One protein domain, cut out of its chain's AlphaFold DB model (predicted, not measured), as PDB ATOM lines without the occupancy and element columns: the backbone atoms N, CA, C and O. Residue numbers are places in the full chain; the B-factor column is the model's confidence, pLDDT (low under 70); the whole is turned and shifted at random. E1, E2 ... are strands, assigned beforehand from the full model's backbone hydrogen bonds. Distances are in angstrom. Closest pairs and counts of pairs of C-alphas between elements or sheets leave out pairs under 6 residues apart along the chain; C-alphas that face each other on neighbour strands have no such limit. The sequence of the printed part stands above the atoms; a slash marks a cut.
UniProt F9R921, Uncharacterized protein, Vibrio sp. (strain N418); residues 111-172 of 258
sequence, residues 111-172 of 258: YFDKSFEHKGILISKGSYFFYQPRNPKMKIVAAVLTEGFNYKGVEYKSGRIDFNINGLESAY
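This is residues 111 to 172 of the 258 residues of an uncharacterized protein of Vibrio sp. (strain N418) (UniProt F9R921). A twisted wall of four antiparallel strands, E3, E4, E7 and E8, has two small strand hairpins, E1 with E2 and E5 with E6, near one end of it, the end where E4 finishes and E7 starts. The two small hairpins come near each other through E2 and E5, while the turn of residues 132 to 139 between E3 and E4 lies toward the opposite end. The printed part has 62 residues with no named helix and eight named strands, E1 to E8 in order along the chain; the large sheet runs E3, E4, E7, E8, and the class is all strand. It is compact, with a radius of gyration of the C-alphas of 11.0 A, and rounded, spanning 30 by 25 by 17 A.

E1, residues 116 to 118, begins at C-alpha 116 at (-3.138, -19.100, 1.222) and is 6.8 A long from first to last C-alpha. E2, residues 121 to 123, is 6.1 A long. E3, residues 128 to 131, is 10.1 A long. E4, residues 140 to 145, is the longest strand by residues and measures 13.7 A, ending at C-alpha 145 at (-7.647, -19.280, 11.956). E5, residues 149 to 151, is 6.5 A long, and E6, residues 154 to 156, is 6.6 A long. E7, residues 159 to 163, is 13.2 A long. E8, residues 168 to 171, is 7.5 A long and ends at C-alpha 171 at (-17.582, -22.418, 12.268).

E1 and E2 form an antiparallel hairpin at 134 degrees, with N 118 and O 121 within hydrogen-bond range at 2.9 A. In the large sheet, the hairpin E3 and E4 is antiparallel at 159 degrees, with N 130 and O 142 at 2.8 A. E4 and E7 are antiparallel at 159 degrees, with N 145 and O 159 at 2.8 A. The hairpin E7 and E8 is antiparallel at 157 degrees, with N 169 and O 162 at 2.8 A. The pairing of E7 is staggered: residues 159 to 162 pair with E4 and residues 162 to 163 with E8. E5 and E6 form an antiparallel hairpin at 147 degrees, with N 156 and O 149 at 2.8 A. The closest C-alphas of E2 and E5, those of Ile 121 and Tyr 151, are 5.9 A apart. Among the pairs that are apart are E1 and E4, and E5 and E7.

The two C-alphas farthest apart, those of Arg 134 and Gly 153, are 32.6 A from each other. The printed part has no cut. The link from E3 to E4, 8 residues, is short, and the other links are tight. The mean pLDDT of the printed part is 92.0, and no printed residue is under 70.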
ATOM      1  N   TYR A 111       2.520 -23.421  12.370       87.56
ATOM      2  CA  TYR A 111       1.928 -22.192  11.871       87.56
ATOM      3  C   TYR A 111       2.380 -21.894  10.448       87.56
ATOM      4  O   TYR A 111       3.520 -22.164  10.069       87.56
ATOM      5  N   PHE A 112       1.495 -21.278   9.676       88.75
ATOM      6  CA  PHE A 112       1.809 -20.850   8.323       88.75
ATOM      7  C   PHE A 112       2.437 -19.456   8.310       88.75
ATOM      8  O   PHE A 112       1.848 -18.498   8.806       88.75
ATOM      9  N   ASP A 113       3.598 -19.307   7.674       86.19
ATOM     10  CA  ASP A 113       4.280 -18.010   7.542       86.19
ATOM     11  C   ASP A 113       3.674 -17.093   6.465       86.19
ATOM     12  O   ASP A 113       4.031 -15.915   6.368       86.19
ATOM     13  N   LYS A 114       2.739 -17.607   5.662       90.19
ATOM     14  CA  LYS A 114       2.025 -16.863   4.621       90.19
ATOM     15  C   LYS A 114       0.562 -17.275   4.562       90.19
ATOM     16  O   LYS A 114       0.237 -18.421   4.868       90.19
ATOM     17  N   SER A 115      -0.284 -16.358   4.109       94.56
ATOM     18  CA  SER A 115      -1.681 -16.666   3.824       94.56
ATOM     19  C   SER A 115      -1.815 -17.455   2.517       94.56
ATOM     20  O   SER A 115      -1.032 -17.256   1.584       94.56
ATOM     21  N   PHE A 116      -2.799 -18.347   2.437       96.50
ATOM     22  CA  PHE A 116      -3.138 -19.100   1.222       96.50
ATOM     23  C   PHE A 116      -4.593 -19.569   1.265       96.50
ATOM     24  O   PHE A 116      -5.230 -19.522   2.310       96.50
ATOM     25  N   GLU A 117      -5.131 -20.033   0.142       96.44
ATOM     26  CA  GLU A 117      -6.503 -20.538   0.081       96.44
ATOM     27  C   GLU A 117      -6.561 -22.058   0.300       96.44
ATOM     28  O   GLU A 117      -5.777 -22.817  -0.274       96.44
ATOM     29  N   HIS A 118      -7.520 -22.517   1.104       94.75
ATOM     30  CA  HIS A 118      -7.861 -23.927   1.271       94.75
ATOM     31  C   HIS A 118      -9.380 -24.099   1.219       94.75
ATOM     32  O   HIS A 118     -10.094 -23.555   2.054       94.75
ATOM     33  N   LYS A 119      -9.884 -24.861   0.238       93.00
ATOM     34  CA  LYS A 119     -11.327 -25.114   0.038       93.00
ATOM     35  C   LYS A 119     -12.185 -23.832  -0.001       93.00
ATOM     36  O   LYS A 119     -13.266 -23.800   0.579       93.00
ATOM     37  N   GLY A 120     -11.716 -22.776  -0.671       93.75
ATOM     38  CA  GLY A 120     -12.447 -21.506  -0.759       93.75
ATOM     39  C   GLY A 120     -12.363 -20.630   0.493       93.75
ATOM     40  O   GLY A 120     -13.084 -19.642   0.577       93.75
ATOM     41  N   ILE A 121     -11.525 -20.990   1.470       96.19
ATOM     42  CA  ILE A 121     -11.297 -20.224   2.699       96.19
ATOM     43  C   ILE A 121      -9.876 -19.672   2.673       96.19
ATOM     44  O   ILE A 121      -8.918 -20.417   2.448       96.19
ATOM     45  N   LEU A 122      -9.732 -18.370   2.926       96.00
ATOM     46  CA  LEU A 122      -8.428 -17.753   3.132       96.00
ATOM     47  C   LEU A 122      -7.882 -18.171   4.500       96.00
ATOM     48  O   LEU A 122      -8.381 -17.765   5.545       96.00
ATOM     49  N   ILE A 123      -6.833 -18.981   4.485       96.00
ATOM     50  CA  ILE A 123      -6.067 -19.366   5.661       96.00
ATOM     51  C   ILE A 123      -5.031 -18.274   5.902       96.00
ATOM     52  O   ILE A 123      -4.024 -18.213   5.194       96.00
ATOM     53  N   SER A 124      -5.286 -17.384   6.861       93.44
ATOM     54  CA  SER A 124      -4.383 -16.272   7.169       93.44
ATOM     55  C   SER A 124      -3.056 -16.741   7.770       93.44
ATOM     56  O   SER A 124      -2.980 -17.778   8.440       93.44
ATOM     57  N   LYS A 125      -1.994 -15.952   7.565       90.88
ATOM     58  CA  LYS A 125      -0.703 -16.131   8.239       90.88
ATOM     59  C   LYS A 125      -0.897 -16.326   9.751       90.88
ATOM     60  O   LYS A 125      -1.687 -15.634  10.387       90.88
ATOM     61  N   GLY A 126      -0.151 -17.265  10.322       88.56
ATOM     62  CA  GLY A 126      -0.235 -17.642  11.729       88.56
ATOM     63  C   GLY A 126      -1.341 -18.648  12.044       88.56
ATOM     64  O   GLY A 126      -1.438 -19.084  13.184       88.56
ATOM     65  N   SER A 127      -2.153 -19.048  11.065       91.88
ATOM     66  CA  SER A 127      -3.090 -20.167  11.219       91.88
ATOM     67  C   SER A 127      -2.351 -21.509  11.193       91.88
ATOM     68  O   SER A 127      -1.190 -21.574  10.783       91.88
ATOM     69  N   TYR A 128      -3.016 -22.587  11.601       91.25
ATOM     70  CA  TYR A 128      -2.481 -23.953  11.523       91.25
ATOM     71  C   TYR A 128      -3.598 -24.988  11.358       91.25
ATOM     72  O   TYR A 128      -4.762 -24.705  11.643       91.25
ATOM     73  N   PHE A 129      -3.249 -26.199  10.913       93.69
ATOM     74  CA  PHE A 129      -4.196 -27.299  10.698       93.69
ATOM     75  C   PHE A 129      -4.111 -28.399  11.751       93.69
ATOM     76  O   PHE A 129      -3.052 -28.652  12.315       93.69
ATOM     77  N   PHE A 130      -5.217 -29.109  11.950       90.31
ATOM     78  CA  PHE A 130      -5.241 -30.432  12.565       90.31
ATOM     79  C   PHE A 130      -5.445 -31.495  11.495       90.31
ATOM     80  O   PHE A 130      -6.156 -31.286  10.505       90.31
ATOM     81  N   TYR A 131      -4.842 -32.656  11.730       88.62
ATOM     82  CA  TYR A 131      -4.807 -33.738  10.761       88.62
ATOM     83  C   TYR A 131      -5.472 -35.001  11.299       88.62
ATOM     84  O   TYR A 131      -5.511 -35.226  12.503       88.62
ATOM     85  N   GLN A 132      -5.954 -35.856  10.403       85.56
ATOM     86  CA  GLN A 132      -6.403 -37.208  10.720       85.56
ATOM     87  C   GLN A 132      -5.614 -38.205   9.857       85.56
ATOM     88  O   GLN A 132      -6.039 -38.547   8.753       85.56
ATOM     89  N   PRO A 133      -4.458 -38.705  10.335       74.75
ATOM     90  CA  PRO A 133      -3.521 -39.470   9.504       74.75
ATOM     91  C   PRO A 133      -4.104 -40.787   8.973       74.75
ATOM     92  O   PRO A 133      -3.699 -41.266   7.919       74.75
ATOM     93  N   ARG A 134      -5.083 -41.368   9.680       78.81
ATOM     94  CA  ARG A 134      -5.726 -42.637   9.300       78.81
ATOM     95  C   ARG A 134      -6.855 -42.484   8.277       78.81
ATOM     96  O   ARG A 134      -7.410 -43.494   7.857       78.81
ATOM     97  N   ASN A 135      -7.216 -41.260   7.888       78.75
ATOM     98  CA  ASN A 135      -8.265 -41.020   6.903       78.75
ATOM     99  C   ASN A 135      -7.648 -40.595   5.557       78.75
ATOM    100  O   ASN A 135      -7.337 -39.419   5.366       78.75
ATOM    101  N   PRO A 136      -7.489 -41.517   4.587       77.38
ATOM    102  CA  PRO A 136      -6.856 -41.195   3.307       77.38
ATOM    103  C   PRO A 136      -7.690 -40.230   2.453       77.38
ATOM    104  O   PRO A 136      -7.148 -39.592   1.556       77.38
ATOM    105  N   LYS A 137      -8.997 -40.111   2.724       80.12
ATOM    106  CA  LYS A 137      -9.904 -39.212   1.998       80.12
ATOM    107  C   LYS A 137      -9.901 -37.792   2.562       80.12
ATOM    108  O   LYS A 137     -10.271 -36.863   1.853       80.12
ATOM    109  N   MET A 138      -9.497 -37.621   3.821       79.50
ATOM    110  CA  MET A 138      -9.519 -36.334   4.506       79.50
ATOM    111  C   MET A 138      -8.380 -36.248   5.520       79.50
ATOM    112  O   MET A 138      -8.536 -36.575   6.692       79.50
ATOM    113  N   LYS A 139      -7.214 -35.800   5.041       87.31
ATOM    114  CA  LYS A 139      -6.039 -35.616   5.898       87.31
ATOM    115  C   LYS A 139      -6.163 -34.408   6.821       87.31
ATOM    116  O   LYS A 139      -5.652 -34.486   7.926       87.31
ATOM    117  N   ILE A 140      -6.790 -33.318   6.378       91.75
ATOM    118  CA  ILE A 140      -6.988 -32.085   7.159       91.75
ATOM    119  C   ILE A 140      -8.433 -32.072   7.646       91.75
ATOM    120  O   ILE A 140      -9.342 -32.157   6.824       91.75
ATOM    121  N   VAL A 141      -8.621 -31.971   8.961       93.19
ATOM    122  CA  VAL A 141      -9.943 -32.058   9.608       93.19
ATOM    123  C   VAL A 141     -10.353 -30.783  10.322       93.19
ATOM    124  O   VAL A 141     -11.530 -30.576  10.569       93.19
ATOM    125  N   ALA A 142      -9.397 -29.916  10.645       94.25
ATOM    126  CA  ALA A 142      -9.691 -28.626  11.244       94.25
ATOM    127  C   ALA A 142      -8.577 -27.623  10.954       94.25
ATOM    128  O   ALA A 142      -7.448 -27.999  10.623       94.25
ATOM    129  N   ALA A 143      -8.889 -26.346  11.131       94.44
ATOM    130  CA  ALA A 143      -7.920 -25.266  11.218       94.44
ATOM    131  C   ALA A 143      -8.178 -24.436  12.469       94.44
ATOM    132  O   ALA A 143      -9.304 -24.375  12.953       94.44
ATOM    133  N   VAL A 144      -7.155 -23.746  12.956       92.25
ATOM    134  CA  VAL A 144      -7.344 -22.572  13.810       92.25
ATOM    135  C   VAL A 144      -6.900 -21.365  13.019       92.25
ATOM    136  O   VAL A 144      -5.725 -21.257  12.667       92.25
ATOM    137  N   LEU A 145      -7.859 -20.495  12.720       93.00
ATOM    138  CA  LEU A 145      -7.647 -19.280  11.956       93.00
ATOM    139  C   LEU A 145      -7.351 -18.110  12.881       93.00
ATOM    140  O   LEU A 145      -7.999 -17.932  13.914       93.00
ATOM    141  N   THR A 146      -6.368 -17.311  12.496       90.06
ATOM    142  CA  THR A 146      -5.936 -16.121  13.234       90.06
ATOM    143  C   THR A 146      -6.796 -14.895  12.966       90.06
ATOM    144  O   THR A 146      -6.850 -13.986  13.790       90.06
ATOM    145  N   GLU A 147      -7.506 -14.889  11.843       92.75
ATOM    146  CA  GLU A 147      -8.380 -13.807  11.409       92.75
ATOM    147  C   GLU A 147      -9.765 -14.365  11.066       92.75
ATOM    148  O   GLU A 147      -9.929 -15.566  10.833       92.75
ATOM    149  N   GLY A 148     -10.773 -13.491  11.098       95.06
ATOM    150  CA  GLY A 148     -12.085 -13.822  10.550       95.06
ATOM    151  C   GLY A 148     -11.989 -14.076   9.048       95.06
ATOM    152  O   GLY A 148     -11.033 -13.653   8.395       95.06
ATOM    153  N   PHE A 149     -12.969 -14.780   8.499       97.06
ATOM    154  CA  PHE A 149     -12.946 -15.175   7.097       97.06
ATOM    155  C   PHE A 149     -14.339 -15.113   6.481       97.06
ATOM    156  O   PHE A 149     -15.340 -15.372   7.148       97.06
ATOM    157  N   ASN A 150     -14.381 -14.836   5.181       97.56
ATOM    158  CA  ASN A 150     -15.582 -14.998   4.379       97.56
ATOM    159  C   ASN A 150     -15.573 -16.382   3.728       97.56
ATOM    160  O   ASN A 150     -14.562 -16.802   3.159       97.56
ATOM    161  N   TYR A 151     -16.701 -17.079   3.773       96.81
ATOM    162  CA  TYR A 151     -16.907 -18.298   3.002       96.81
ATOM    163  C   TYR A 151     -18.314 -18.301   2.417       96.81
ATOM    164  O   TYR A 151     -19.303 -18.217   3.140       96.81
ATOM    165  N   LYS A 152     -18.402 -18.377   1.083       95.44
ATOM    166  CA  LYS A 152     -19.670 -18.341   0.330       95.44
ATOM    167  C   LYS A 152     -20.571 -17.148   0.697       95.44
ATOM    168  O   LYS A 152     -21.792 -17.278   0.712       95.44
ATOM    169  N   GLY A 153     -19.976 -15.983   0.970       96.06
ATOM    170  CA  GLY A 153     -20.712 -14.760   1.306       96.06
ATOM    171  C   GLY A 153     -21.146 -14.653   2.771       96.06
ATOM    172  O   GLY A 153     -21.872 -13.723   3.103       96.06
ATOM    173  N   VAL A 154     -20.700 -15.569   3.633       98.06
ATOM    174  CA  VAL A 154     -20.987 -15.586   5.074       98.06
ATOM    175  C   VAL A 154     -19.709 -15.232   5.841       98.06
ATOM    176  O   VAL A 154     -18.646 -15.773   5.535       98.06
ATOM    177  N   GLU A 155     -19.803 -14.324   6.816       98.25
ATOM    178  CA  GLU A 155     -18.659 -13.832   7.602       98.25
ATOM    179  C   GLU A 155     -18.502 -14.614   8.912       98.25
ATOM    180  O   GLU A 155     -19.415 -14.683   9.737       98.25
ATOM    181  N   TYR A 156     -17.326 -15.178   9.156       97.75
ATOM    182  CA  TYR A 156     -17.048 -16.010  10.322       97.75
ATOM    183  C   TYR A 156     -15.966 -15.395  11.211       97.75
ATOM    184  O   TYR A 156     -15.088 -14.660  10.753       97.75
ATOM    185  N   LYS A 157     -16.024 -15.707  12.509       95.25
ATOM    186  CA  LYS A 157     -14.997 -15.326  13.488       95.25
ATOM    187  C   LYS A 157     -13.695 -16.079  13.209       95.25
ATOM    188  O   LYS A 157     -13.695 -17.174  12.649       95.25
ATOM    189  N   SER A 158     -12.589 -15.506  13.679       93.44
ATOM    190  CA  SER A 158     -11.348 -16.252  13.872       93.44
ATOM    191  C   SER A 158     -11.547 -17.367  14.906       93.44
ATOM    192  O   SER A 158     -12.474 -17.331  15.719       93.44
ATOM    193  N   GLY A 159     -10.639 -18.336  14.922       90.44
ATOM    194  CA  GLY A 159     -10.666 -19.462  15.848       90.44
ATOM    195  C   GLY A 159     -10.742 -20.804  15.134       90.44
ATOM    196  O   GLY A 159     -10.379 -20.932  13.963       90.44
ATOM    197  N   ARG A 160     -11.157 -21.834  15.874       91.88
ATOM    198  CA  ARG A 160     -11.240 -23.190  15.335       91.88
ATOM    199  C   ARG A 160     -12.409 -23.318  14.360       91.88
ATOM    200  O   ARG A 160     -13.533 -22.953  14.694       91.88
ATOM    201  N   ILE A 161     -12.119 -23.914  13.212       95.88
ATOM    202  CA  ILE A 161     -13.090 -24.394  12.235       95.88
ATOM    203  C   ILE A 161     -12.819 -25.864  11.951       95.88
ATOM    204  O   ILE A 161     -11.661 -26.286  11.964       95.88
ATOM    205  N   ASP A 162     -13.865 -26.628  11.674       96.06
ATOM    206  CA  ASP A 162     -13.738 -28.023  11.262       96.06
ATOM    207  C   ASP A 162     -14.085 -28.161   9.772       96.06
ATOM    208  O   ASP A 162     -14.881 -27.392   9.220       96.06
ATOM    209  N   PHE A 163     -13.459 -29.127   9.104       95.81
ATOM    210  CA  PHE A 163     -13.668 -29.429   7.693       95.81
ATOM    211  C   PHE A 163     -14.256 -30.824   7.525       95.81
ATOM    212  O   PHE A 163     -13.751 -31.786   8.098       95.81
ATOM    213  N   ASN A 164     -15.210 -30.936   6.604       92.88
ATOM    214  CA  ASN A 164     -15.628 -32.210   6.037       92.88
ATOM    215  C   ASN A 164     -14.940 -32.421   4.679       92.88
ATOM    216  O   ASN A 164     -14.083 -31.634   4.253       92.88
ATOM    217  N   ILE A 165     -15.299 -33.489   3.963       89.25
ATOM    218  CA  ILE A 165     -14.644 -33.828   2.694       89.25
ATOM    219  C   ILE A 165     -14.819 -32.726   1.634       89.25
ATOM    220  O   ILE A 165     -13.868 -32.429   0.908       89.25
ATOM    221  N   ASN A 166     -15.956 -32.031   1.631       90.06
ATOM    222  CA  ASN A 166     -16.339 -31.070   0.596       90.06
ATOM    223  C   ASN A 166     -16.099 -29.599   0.967       90.06
ATOM    224  O   ASN A 166     -16.203 -28.734   0.099       90.06
ATOM    225  N   GLY A 167     -15.765 -29.283   2.220       94.06
ATOM    226  CA  GLY A 167     -15.580 -27.896   2.639       94.06
ATOM    227  C   GLY A 167     -15.639 -27.714   4.146       94.06
ATOM    228  O   GLY A 167     -15.102 -28.521   4.902       94.06
ATOM    229  N   LEU A 168     -16.270 -26.617   4.552       96.81
ATOM    230  CA  LEU A 168     -16.528 -26.273   5.943       96.81
ATOM    231  C   LEU A 168     -17.549 -27.241   6.562       96.81
ATOM    232  O   LEU A 168     -18.623 -27.430   5.997       96.81
ATOM    233  N   GLU A 169     -17.213 -27.822   7.712       97.19
ATOM    234  CA  GLU A 169     -18.125 -28.609   8.550       97.19
ATOM    235  C   GLU A 169     -18.704 -27.763   9.677       97.19
ATOM    236  O   GLU A 169     -19.897 -27.854   9.946       97.19
ATOM    237  N   SER A 170     -17.888 -26.931  10.330       97.56
ATOM    238  CA  SER A 170     -18.344 -26.091  11.439       97.56
ATOM    239  C   SER A 170     -17.548 -24.783  11.535       97.56
ATOM    240  O   SER A 170     -16.340 -24.760  11.276       97.56
ATOM    241  N   ALA A 171     -18.219 -23.689  11.907       97.25
ATOM    242  CA  ALA A 171     -17.582 -22.418  12.268       97.25
ATOM    243  C   ALA A 171     -18.519 -21.499  13.067       97.25
ATOM    244  O   ALA A 171     -19.742 -21.636  13.026       97.25
ATOM    245  N   TYR A 172     -17.945 -20.508  13.754       97.00
ATOM    246  CA  TYR A 172     -18.690 -19.482  14.487       97.00
ATOM    247  C   TYR A 172     -18.910 -18.236  13.629       97.00
ATOM    248  O   TYR A 172     -17.970 -17.713  13.035       97.00
TER     249      TYR A 172